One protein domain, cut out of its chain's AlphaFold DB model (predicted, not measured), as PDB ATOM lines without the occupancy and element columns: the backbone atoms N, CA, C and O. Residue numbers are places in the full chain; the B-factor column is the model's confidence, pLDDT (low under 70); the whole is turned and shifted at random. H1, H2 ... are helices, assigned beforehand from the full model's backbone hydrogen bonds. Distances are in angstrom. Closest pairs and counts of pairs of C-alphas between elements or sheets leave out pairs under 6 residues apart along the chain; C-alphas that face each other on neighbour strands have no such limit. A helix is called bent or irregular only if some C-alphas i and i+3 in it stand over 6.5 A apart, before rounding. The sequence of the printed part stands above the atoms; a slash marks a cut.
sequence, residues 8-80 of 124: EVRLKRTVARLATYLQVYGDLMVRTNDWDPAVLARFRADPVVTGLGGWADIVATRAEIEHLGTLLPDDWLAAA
ATOM      1  N   GLU A   8     -39.112 -33.310  54.541       77.00
ATOM      2  CA  GLU A   8     -39.039 -33.032  53.106       77.00
ATOM      3  C   GLU A   8     -38.284 -31.729  52.789       77.00
ATOM      4  O   GLU A   8     -37.479 -31.672  51.859       77.00
ATOM      5  N   VAL A   9     -38.476 -30.685  53.604       79.25
ATOM      6  CA  VAL A   9     -37.743 -29.419  53.468       79.25
ATOM      7  C   VAL A   9     -36.268 -29.621  53.806       79.25
ATOM      8  O   VAL A   9     -35.407 -29.068  53.120       79.25
ATOM      9  N   ARG A  10     -35.965 -30.428  54.830       80.50
ATOM     10  CA  ARG A  10     -34.586 -30.767  55.211       80.50
ATOM     11  C   ARG A  10     -33.899 -31.522  54.074       80.50
ATOM     12  O   ARG A  10     -32.885 -31.037  53.585       80.50
ATOM     13  N   LEU A  11     -34.500 -32.607  53.582       83.75
ATOM     14  CA  LEU A  11     -33.989 -33.423  52.473       83.75
ATOM     15  C   LEU A  11     -33.743 -32.598  51.203       83.75
ATOM     16  O   LEU A  11     -32.692 -32.715  50.572       83.75
ATOM     17  N   LYS A  12     -34.671 -31.703  50.849       84.06
ATOM     18  CA  LYS A  12     -34.522 -30.839  49.672       84.06
ATOM     19  C   LYS A  12     -33.386 -29.820  49.824       84.06
ATOM     20  O   LYS A  12     -32.690 -29.522  48.855       84.06
ATOM     21  N   ARG A  13     -33.173 -29.280  51.027       83.00
ATOM     22  CA  ARG A  13     -32.119 -28.283  51.296       83.00
ATOM     23  C   ARG A  13     -30.746 -28.894  51.578       83.00
ATOM     24  O   ARG A  13     -29.761 -28.167  51.490       83.00
ATOM     25  N   THR A  14     -30.670 -30.185  51.895       85.12
ATOM     26  CA  THR A  14     -29.411 -30.909  52.111       85.12
ATOM     27  C   THR A  14     -29.082 -31.802  50.921       85.12
ATOM     28  O   THR A  14     -28.294 -31.414  50.062       85.12
ATOM     29  N   VAL A  15     -29.722 -32.966  50.836       89.56
ATOM     30  CA  VAL A  15     -29.409 -34.035  49.887       89.56
ATOM     31  C   VAL A  15     -29.622 -33.573  48.454       89.56
ATOM     32  O   VAL A  15     -28.701 -33.660  47.646       89.56
ATOM     33  N   ALA A  16     -30.790 -33.008  48.136       89.94
ATOM     34  CA  ALA A  16     -31.074 -32.580  46.765       89.94
ATOM     35  C   ALA A  16     -30.158 -31.423  46.330       89.94
ATOM     36  O   ALA A  16     -29.717 -31.365  45.185       89.94
ATOM     37  N   ARG A  17     -29.810 -30.526  47.261       90.19
ATOM     38  CA  ARG A  17     -28.891 -29.413  46.998       90.19
ATOM     39  C   ARG A  17     -27.463 -29.897  46.746       90.19
ATOM     40  O   ARG A  17     -26.840 -29.443  45.788       90.19
ATOM     41  N   LEU A  18     -26.961 -30.818  47.570       90.25
ATOM     42  CA  LEU A  18     -25.653 -31.439  47.363       90.25
ATOM     43  C   LEU A  18     -25.628 -32.210  46.039       90.25
ATOM     44  O   LEU A  18     -24.695 -32.041  45.260       90.25
ATOM     45  N   ALA A  19     -26.682 -32.970  45.737       92.12
ATOM     46  CA  ALA A  19     -26.836 -33.665  44.465       92.12
ATOM     47  C   ALA A  19     -26.755 -32.703  43.266       92.12
ATOM     48  O   ALA A  19     -25.984 -32.960  42.344       92.12
ATOM     49  N   THR A  20     -27.443 -31.554  43.305       93.38
ATOM     50  CA  THR A  20     -27.318 -30.512  42.268       93.38
ATOM     51  C   THR A  20     -25.876 -30.010  42.136       93.38
ATOM     52  O   THR A  20     -25.368 -29.864  41.023       93.38
ATOM     53  N   TYR A  21     -25.163 -29.782  43.242       90.50
ATOM     54  CA  TYR A  21     -23.757 -29.380  43.158       90.50
ATOM     55  C   TYR A  21     -22.854 -30.471  42.581       90.50
ATOM     56  O   TYR A  21     -21.949 -30.153  41.816       90.50
ATOM     57  N   LEU A  22     -23.111 -31.745  42.870       91.50
ATOM     58  CA  LEU A  22     -22.367 -32.858  42.275       91.50
ATOM     59  C   LEU A  22     -22.682 -33.030  40.778       91.50
ATOM     60  O   LEU A  22     -21.781 -33.367  40.003       91.50
ATOM     61  N   GLN A  23     -23.916 -32.726  40.349       91.00
ATOM     62  CA  GLN A  23     -24.303 -32.674  38.934       91.00
ATOM     63  C   GLN A  23     -23.530 -31.582  38.172       91.00
ATOM     64  O   GLN A  23     -23.060 -31.832  37.065       91.00
ATOM     65  N   VAL A  24     -23.363 -30.387  38.755       91.88
ATOM     66  CA  VAL A  24     -22.794 -29.215  38.054       91.88
ATOM     67  C   VAL A  24     -21.284 -29.052  38.275       91.88
ATOM     68  O   VAL A  24     -20.538 -28.772  37.339       91.88
ATOM     69  N   TYR A  25     -20.820 -29.232  39.509       90.44
ATOM     70  CA  TYR A  25     -19.460 -28.926  39.966       90.44
ATOM     71  C   TYR A  25     -18.744 -30.130  40.593       90.44
ATOM     72  O   TYR A  25     -17.726 -29.943  41.260       90.44
ATOM     73  N   GLY A  26     -19.240 -31.353  40.379       88.75
ATOM     74  CA  GLY A  26     -18.776 -32.558  41.077       88.75
ATOM     75  C   GLY A  26     -17.258 -32.711  41.141       88.75
ATOM     76  O   GLY A  26     -16.711 -32.852  42.229       88.75
ATOM     77  N   ASP A  27     -16.553 -32.602  40.011       88.38
ATOM     78  CA  ASP A  27     -15.094 -32.790  39.994       88.38
ATOM     79  C   ASP A  27     -14.349 -31.684  40.755       88.38
ATOM     80  O   ASP A  27     -13.317 -31.942  41.367       88.38
ATOM     81  N   LEU A  28     -14.852 -30.445  40.719       84.25
ATOM     82  CA  LEU A  28     -14.281 -29.343  41.491       84.25
ATOM     83  C   LEU A  28     -14.495 -29.574  42.987       84.25
ATOM     84  O   LEU A  28     -13.552 -29.446  43.756       84.25
ATOM     85  N   MET A  29     -15.709 -29.946  43.388       83.88
ATOM     86  CA  MET A  29     -16.022 -30.224  44.786       83.88
ATOM     87  C   MET A  29     -15.211 -31.385  45.343       83.88
ATOM     88  O   MET A  29     -14.657 -31.256  46.431       83.88
ATOM     89  N   VAL A  30     -15.103 -32.479  44.590       86.31
ATOM     90  CA  VAL A  30     -14.333 -33.649  45.007       86.31
ATOM     91  C   VAL A  30     -12.871 -33.289  45.244       86.31
ATOM     92  O   VAL A  30     -12.330 -33.612  46.293       86.31
ATOM     93  N   ARG A  31     -12.248 -32.547  44.321       83.81
ATOM     94  CA  ARG A  31     -10.852 -32.119  44.485       83.81
ATOM     95  C   ARG A  31     -10.660 -31.141  45.641       83.81
ATOM     96  O   ARG A  31      -9.705 -31.279  46.390       83.81
ATOM     97  N   THR A  32     -11.529 -30.140  45.765       78.44
ATOM     98  CA  THR A  32     -11.377 -29.083  46.778       78.44
ATOM     99  C   THR A  32     -11.554 -29.612  48.198       78.44
ATOM    100  O   THR A  32     -10.895 -29.121  49.107       78.44
ATOM    101  N   ASN A  33     -12.430 -30.600  48.389       79.50
ATOM    102  CA  ASN A  33     -12.710 -31.178  49.702       79.50
ATOM    103  C   ASN A  33     -11.934 -32.481  49.972       79.50
ATOM    104  O   ASN A  33     -12.190 -33.122  50.986       79.50
ATOM    105  N   ASP A  34     -11.025 -32.879  49.071       83.06
ATOM    106  CA  ASP A  34     -10.278 -34.148  49.132       83.06
ATOM    107  C   ASP A  34     -11.190 -35.377  49.333       83.06
ATOM    108  O   ASP A  34     -10.952 -36.274  50.139       83.06
ATOM    109  N   TRP A  35     -12.313 -35.379  48.620       87.81
ATOM    110  CA  TRP A  35     -13.320 -36.431  48.692       87.81
ATOM    111  C   TRP A  35     -13.004 -37.591  47.743       87.81
ATOM    112  O   TRP A  35     -12.302 -37.427  46.747       87.81
ATOM    113  N   ASP A  36     -13.568 -38.775  48.011       91.38
ATOM    114  CA  ASP A  36     -13.361 -39.954  47.163       91.38
ATOM    115  C   ASP A  36     -14.008 -39.771  45.766       91.38
ATOM    116  O   ASP A  36     -15.242 -39.725  45.652       91.38
ATOM    117  N   PRO A  37     -13.223 -39.727  44.669       92.62
ATOM    118  CA  PRO A  37     -13.760 -39.601  43.316       92.62
ATOM    119  C   PRO A  37     -14.598 -40.811  42.881       92.62
ATOM    120  O   PRO A  37     -15.453 -40.676  42.000       92.62
ATOM    121  N   ALA A  38     -14.414 -41.988  43.488       96.31
ATOM    122  CA  ALA A  38     -15.213 -43.168  43.170       96.31
ATOM    123  C   ALA A  38     -16.671 -43.021  43.634       96.31
ATOM    124  O   ALA A  38     -17.570 -43.553  42.982       96.31
ATOM    125  N   VAL A  39     -16.929 -42.272  44.714       95.12
ATOM    126  CA  VAL A  39     -18.294 -41.917  45.139       95.12
ATOM    127  C   VAL A  39     -18.976 -41.078  44.059       95.12
ATOM    128  O   VAL A  39     -20.086 -41.401  43.645       95.12
ATOM    129  N   LEU A  40     -18.295 -40.051  43.540       94.31
ATOM    130  CA  LEU A  40     -18.837 -39.202  42.474       94.31
ATOM    131  C   LEU A  40     -19.110 -39.996  41.191       94.31
ATOM    132  O   LEU A  40     -20.128 -39.774  40.535       94.31
ATOM    133  N   ALA A  41     -18.227 -40.931  40.836       95.81
ATOM    134  CA  ALA A  41     -18.431 -41.803  39.685       95.81
ATOM    135  C   ALA A  41     -19.688 -42.676  39.844       95.81
ATOM    136  O   ALA A  41     -20.496 -42.747  38.918       95.81
ATOM    137  N   ARG A  42     -19.895 -43.284  41.024       96.56
ATOM    138  CA  ARG A  42     -21.108 -44.064  41.329       96.56
ATOM    139  C   ARG A  42     -22.362 -43.199  41.294       96.56
ATOM    140  O   ARG A  42     -23.329 -43.583  40.652       96.56
ATOM    141  N   PHE A  43     -22.314 -42.022  41.916       96.00
ATOM    142  CA  PHE A  43     -23.414 -41.062  41.903       96.00
ATOM    143  C   PHE A  43     -23.821 -40.698  40.468       96.00
ATOM    144  O   PHE A  43     -24.988 -40.795  40.112       96.00
ATOM    145  N   ARG A  44     -22.863 -40.348  39.599       95.06
ATOM    146  CA  ARG A  44     -23.144 -39.979  38.198       95.06
ATOM    147  C   ARG A  44     -23.663 -41.135  37.342       95.06
ATOM    148  O   ARG A  44     -24.355 -40.880  36.363       95.06
ATOM    149  N   ALA A  45     -23.302 -42.370  37.676       96.44
ATOM    150  CA  ALA A  45     -23.749 -43.562  36.962       96.44
ATOM    151  C   ALA A  45     -25.134 -44.059  37.415       96.44
ATOM    152  O   ALA A  45     -25.681 -44.967  36.791       96.44
ATOM    153  N   ASP A  46     -25.690 -43.501  38.492       97.56
ATOM    154  CA  ASP A  46     -26.951 -43.970  39.053       97.56
ATOM    155  C   ASP A  46     -28.143 -43.681  38.107       97.56
ATOM    156  O   ASP A  46     -28.254 -42.575  37.558       97.56
ATOM    157  N   PRO A  47     -29.061 -44.646  37.900       96.19
ATOM    158  CA  PRO A  47     -30.224 -44.467  37.032       96.19
ATOM    159  C   PRO A  47     -31.127 -43.293  37.417       96.19
ATOM    160  O   PRO A  47     -31.679 -42.642  36.532       96.19
ATOM    161  N   VAL A  48     -31.264 -42.988  38.712       95.62
ATOM    162  CA  VAL A  48     -32.031 -41.825  39.169       95.62
ATOM    163  C   VAL A  48     -31.327 -40.556  38.720       95.62
ATOM    164  O   VAL A  48     -31.941 -39.728  38.061       95.62
ATOM    165  N   VAL A  49     -30.021 -40.425  38.979       94.25
ATOM    166  CA  VAL A  49     -29.247 -39.229  38.600       94.25
ATOM    167  C   VAL A  49     -29.260 -38.997  37.090       94.25
ATOM    168  O   VAL A  49     -29.457 -37.867  36.647       94.25
ATOM    169  N   THR A  50     -29.073 -40.056  36.303       95.25
ATOM    170  CA  THR A  50     -29.091 -39.985  34.833       95.25
ATOM    171  C   THR A  50     -30.489 -39.739  34.258       95.25
ATOM    172  O   THR A  50     -30.606 -39.149  33.185       95.25
ATOM    173  N   GLY A  51     -31.542 -40.161  34.963       93.94
ATOM    174  CA  GLY A  51     -32.939 -39.977  34.569       93.94
ATOM    175  C   GLY A  51     -33.528 -38.603  34.905       93.94
ATOM    176  O   GLY A  51     -34.579 -38.251  34.366       93.94
ATOM    177  N   LEU A  52     -32.873 -37.805  35.757       93.00
ATOM    178  CA  LEU A  52     -33.344 -36.463  36.101       93.00
ATOM    179  C   LEU A  52     -33.293 -35.538  34.874       93.00
ATOM    180  O   LEU A  52     -32.227 -35.196  34.367       93.00
ATOM    181  N   GLY A  53     -34.454 -35.033  34.451       90.50
ATOM    182  CA  GLY A  53     -34.577 -34.038  33.374       90.50
ATOM    183  C   GLY A  53     -34.146 -32.613  33.760       90.50
ATOM    184  O   GLY A  53     -34.507 -31.655  33.079       90.50
ATOM    185  N   GLY A  54     -33.434 -32.449  34.875       92.25
ATOM    186  CA  GLY A  54     -33.066 -31.161  35.455       92.25
ATOM    187  C   GLY A  54     -32.270 -31.316  36.752       92.25
ATOM    188  O   GLY A  54     -31.808 -32.402  37.098       92.25
ATOM    189  N   TRP A  55     -32.094 -30.211  37.473       93.25
ATOM    190  CA  TRP A  55     -31.347 -30.199  38.733       93.25
ATOM    191  C   TRP A  55     -32.135 -30.881  39.848       93.25
ATOM    192  O   TRP A  55     -33.332 -30.623  40.000       93.25
ATOM    193  N   ALA A  56     -31.470 -31.731  40.631       90.94
ATOM    194  CA  ALA A  56     -32.109 -32.552  41.658       90.94
ATOM    195  C   ALA A  56     -32.963 -31.724  42.636       90.94
ATOM    196  O   ALA A  56     -34.104 -32.076  42.915       90.94
ATOM    197  N   ASP A  57     -32.476 -30.572  43.095       89.19
ATOM    198  CA  ASP A  57     -33.220 -29.688  44.003       89.19
ATOM    199  C   ASP A  57     -34.436 -28.979  43.376       89.19
ATOM    200  O   ASP A  57     -35.247 -28.397  44.101       89.19
ATOM    201  N   ILE A  58     -34.595 -29.047  42.054       89.50
ATOM    202  CA  ILE A  58     -35.747 -28.510  41.326       89.50
ATOM    203  C   ILE A  58     -36.731 -29.617  40.956       89.50
ATOM    204  O   ILE A  58     -37.928 -29.450  41.195       89.50
ATOM    205  N   VAL A  59     -36.243 -30.718  40.374       93.19
ATOM    206  CA  VAL A  59     -37.095 -31.701  39.683       93.19
ATOM    207  C   VAL A  59     -37.247 -33.036  40.410       93.19
ATOM    208  O   VAL A  59     -38.190 -33.755  40.098       93.19
ATOM    209  N   ALA A  60     -36.361 -33.377  41.353       92.75
ATOM    210  CA  ALA A  60     -36.425 -34.673  42.020       92.75
ATOM    211  C   ALA A  60     -37.629 -34.753  42.969       92.75
ATOM    212  O   ALA A  60     -37.929 -33.831  43.736       92.75
ATOM    213  N   THR A  61     -38.304 -35.892  42.930       93.81
ATOM    214  CA  THR A  61     -39.351 -36.279  43.873       93.81
ATOM    215  C   THR A  61     -38.755 -36.636  45.233       93.81
ATOM    216  O   THR A  61     -37.566 -36.925  45.357       93.81
ATOM    217  N   ARG A  62     -39.589 -36.679  46.279       90.69
ATOM    218  CA  ARG A  62     -39.153 -37.083  47.626       90.69
ATOM    219  C   ARG A  62     -38.417 -38.430  47.631       90.69
ATOM    220  O   ARG A  62     -37.340 -38.514  48.207       90.69
ATOM    221  N   ALA A  63     -38.981 -39.449  46.984       92.94
ATOM    222  CA  ALA A  63     -38.399 -40.791  46.956       92.94
ATOM    223  C   ALA A  63     -37.045 -40.820  46.227       92.94
ATOM    224  O   ALA A  63     -36.118 -41.500  46.658       92.94
ATOM    225  N   GLU A  64     -36.904 -40.040  45.152       94.75
ATOM    226  CA  GLU A  64     -35.621 -39.885  44.468       94.75
ATOM    227  C   GLU A  64     -34.606 -39.178  45.368       94.75
ATOM    228  O   GLU A  64     -33.468 -39.618  45.441       94.75
ATOM    229  N   ILE A  65     -35.000 -38.140  46.115       93.62
ATOM    230  CA  ILE A  65     -34.101 -37.465  47.066       93.62
ATOM    231  C   ILE A  65     -33.651 -38.426  48.175       93.62
ATOM    232  O   ILE A  65     -32.473 -38.436  48.524       93.62
ATOM    233  N   GLU A  66     -34.551 -39.252  48.710       92.12
ATOM    234  CA  GLU A  66     -34.208 -40.287  49.694       92.12
ATOM    235  C   GLU A  66     -33.208 -41.300  49.111       92.12
ATOM    236  O   GLU A  66     -32.195 -41.588  49.750       92.12
ATOM    237  N   HIS A  67     -33.420 -41.760  47.870       95.06
ATOM    238  CA  HIS A  67     -32.475 -42.634  47.161       95.06
ATOM    239  C   HIS A  67     -31.109 -41.973  46.968       95.06
ATOM    240  O   HIS A  67     -30.088 -42.570  47.307       95.06
ATOM    241  N   LEU A  68     -31.074 -40.723  46.498       93.06
ATOM    242  CA  LEU A  68     -29.832 -39.963  46.334       93.06
ATOM    243  C   LEU A  68     -29.061 -39.863  47.655       93.06
ATOM    244  O   LEU A  68     -27.838 -39.944  47.646       93.06
ATOM    245  N   GLY A  69     -29.764 -39.750  48.785       91.00
ATOM    246  CA  GLY A  69     -29.159 -39.754  50.116       91.00
ATOM    247  C   GLY A  69     -28.362 -41.025  50.407       91.00
ATOM    248  O   GLY A  69     -27.306 -40.945  51.019       91.00
ATOM    249  N   THR A  70     -28.795 -42.181  49.899       93.75
ATOM    250  CA  THR A  70     -28.090 -43.462  50.096       93.75
ATOM    251  C   THR A  70     -26.796 -43.590  49.287       93.75
ATOM    252  O   THR A  70     -25.951 -44.428  49.594       93.75
ATOM    253  N   LEU A  71     -26.627 -42.765  48.248       93.00
ATOM    254  CA  LEU A  71     -25.441 -42.766  47.390       93.00
ATOM    255  C   LEU A  71     -24.309 -41.902  47.958       93.00
ATOM    256  O   LEU A  71     -23.162 -42.022  47.518       93.00
ATOM    257  N   LEU A  72     -24.638 -41.000  48.884       89.94
ATOM    258  CA  LEU A  72     -23.740 -39.981  49.410       89.94
ATOM    259  C   LEU A  72     -23.275 -40.374  50.819       89.94
ATOM    260  O   LEU A  72     -24.108 -40.712  51.654       89.94
ATOM    261  N   PRO A  73     -21.966 -40.317  51.116       88.69
ATOM    262  CA  PRO A  73     -21.477 -40.499  52.476       88.69
ATOM    263  C   PRO A  73     -22.077 -39.452  53.421       88.69
ATOM    264  O   PRO A  73     -22.108 -38.267  53.081       88.69
ATOM    265  N   ASP A  74     -22.467 -39.869  54.628       83.44
ATOM    266  CA  ASP A  74     -23.004 -38.964  55.656       83.44
ATOM    267  C   ASP A  74     -22.044 -37.798  55.950       83.44
ATOM    268  O   ASP A  74     -22.471 -36.653  56.110       83.44
ATOM    269  N   ASP A  75     -20.733 -38.054  55.916       79.69
ATOM    270  CA  ASP A  75     -19.697 -37.045  56.156       79.69
ATOM    271  C   ASP A  75     -19.695 -35.913  55.112       79.69
ATOM    272  O   ASP A  75     -19.326 -34.780  55.425       79.69
ATOM    273  N   TRP A  76     -20.157 -36.162  53.880       82.31
ATOM    274  CA  TRP A  76     -20.286 -35.108  52.862       82.31
ATOM    275  C   TRP A  76     -21.455 -34.166  53.165       82.31
ATOM    276  O   TRP A  76     -21.453 -33.006  52.752       82.31
ATOM    277  N   LEU A  77     -22.450 -34.652  53.911       75.62
ATOM    278  CA  LEU A  77     -23.570 -33.864  54.420       75.62
ATOM    279  C   LEU A  77     -23.246 -33.228  55.783       75.62
ATOM    280  O   LEU A  77     -23.835 -32.201  56.122       75.62
ATOM    281  N   ALA A  78     -22.286 -33.780  56.533       65.94
ATOM    282  CA  ALA A  78     -21.887 -33.314  57.862       65.94
ATOM    283  C   ALA A  78     -21.237 -31.919  57.869       65.94
ATOM    284  O   ALA A  78     -21.285 -31.225  58.885       65.94
ATOM    285  N   ALA A  79     -20.682 -31.468  56.737       58.94
ATOM    286  CA  ALA A  79     -20.178 -30.099  56.589       58.94
ATOM    287  C   ALA A  79     -21.289 -29.039  56.740       58.94
ATOM    288  O   ALA A  79     -21.021 -27.889  57.095       58.94
ATOM    289  N   ALA A  80     -22.552 -29.407  56.506       63.06
ATOM    290  CA  ALA A  80     -23.675 -28.555  56.853       63.06
ATOM    291  C   ALA A  80     -23.938 -28.641  58.363       63.06
ATOM    292  O   ALA A  80     -24.218 -29.714  58.893       63.06
TER     293      ALA A  80
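This is residues 8 to 80 of the 124 residues of the protein "Alkanesulfonate monooxygenase SsuD/methylene tetrahydromethanopterin reductase-like flavin-dependent oxidoreductase (Luciferase family)" of Actinomycetospora corticicola (UniProt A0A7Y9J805). One long, sharply kinked helix, H1, makes one side of this domain together with the short H4, and H5 and H2 cover its other side, H5 over the stretch before the kink and H2 over the stretch round and after it. H5 and H2 meet near their last residues, the short H3 is on their side of the domain, and the short H6 comes at the end of the printed part, near residues 14 to 18 of H1. The printed part has 73 residues with six named helices, in the order H1, H2, H3, H4, H5, H6, and no named strand; the class is all helix. The whole is compact, with a radius of gyration of the C-alphas of 11.1 A and spans of 29 by 24 by 18 A.

H1, residues 8 to 32, is the hub, touching four other helices. It is irregular: C-alphas 24 and 27 are 8.7 A apart, and it has a kink of 102 degrees near residue 25. H2, residues 37 to 45, touches H1 at residues 22 to 30 alone; the closest C-alphas are those of Val 30 and Pro 37, 6.2 A apart. The two run opposite ways at a steep tilt of 59 degrees. H3, residues 47 to 51, is close to H2 but not clearly touching, with the C-alphas of Arg 44 and Thr 50 closest at 6.8 A. H1 and H3 are only just apart, at 8.2 A. H4, residues 56 to 59, touches H1 at residues 12 to 20 alone, and the C-alphas of Ala 16 and Asp 57 come closest at 4.5 A. H5, residues 62 to 71, touches H1 at residues 8 to 19 alone, with the C-alphas of Val 15 and Gly 69 closest at 5.7 A. H1 and H5 run the same way at a steep tilt of 40 degrees. H5 also touches H2, with the C-alphas of Phe 43 and Leu 71 closest at 6.1 A. These two run opposite ways at a shallow tilt of 33 degrees, only just short of steep. H3 and H5 only just touch, with 3 pairs of C-alphas within 8 A, the closest being those of Val 48 and Glu 64 at 6.7 A. H6, residues 74 to 78, only just touches H1, at residues 14 to 18 alone, with 3 pairs within 8 A; the C-alphas of Thr 14 and Leu 77 are closest at 6.9 A. H6 is apart from H5, and H2 is apart from H4. In H2, H3 and H6 every O i to N i+4 pair is within hydrogen-bond range, in H1 17 of 21 and in H5 5 of 6, while H4 is too short for such a pair.

H1 begins at C-alpha 8, at (-39.039, -33.032, 53.106), and ends at C-alpha 32, at (-11.377, -29.083, 46.778), 28.7 A away. H2, from Pro 37 to Ala 45, measures 12.5 A from first to last C-alpha. H3, from Pro 47 to Gly 51, measures 5.8 A, and H4, from Ala 56 to Val 59, 5.4 A. H5 runs 14.8 A from Arg 62 to Leu 71. H6 runs 6.2 A from Asp 74 to Ala 78, where its last C-alpha is at (-21.887, -33.314, 57.862).

The two C-alphas farthest apart are those of Asp 34 and Thr 61, 29.6 A, and the first and last printed C-alphas, of Glu 8 and Ala 80, are 16.4 A apart. The printed part has no cut, and the five links between the helices are tight. The mean pLDDT of the printed part is 88.7; residues 78 to 80, of which 78 belongs to H6, are under 70.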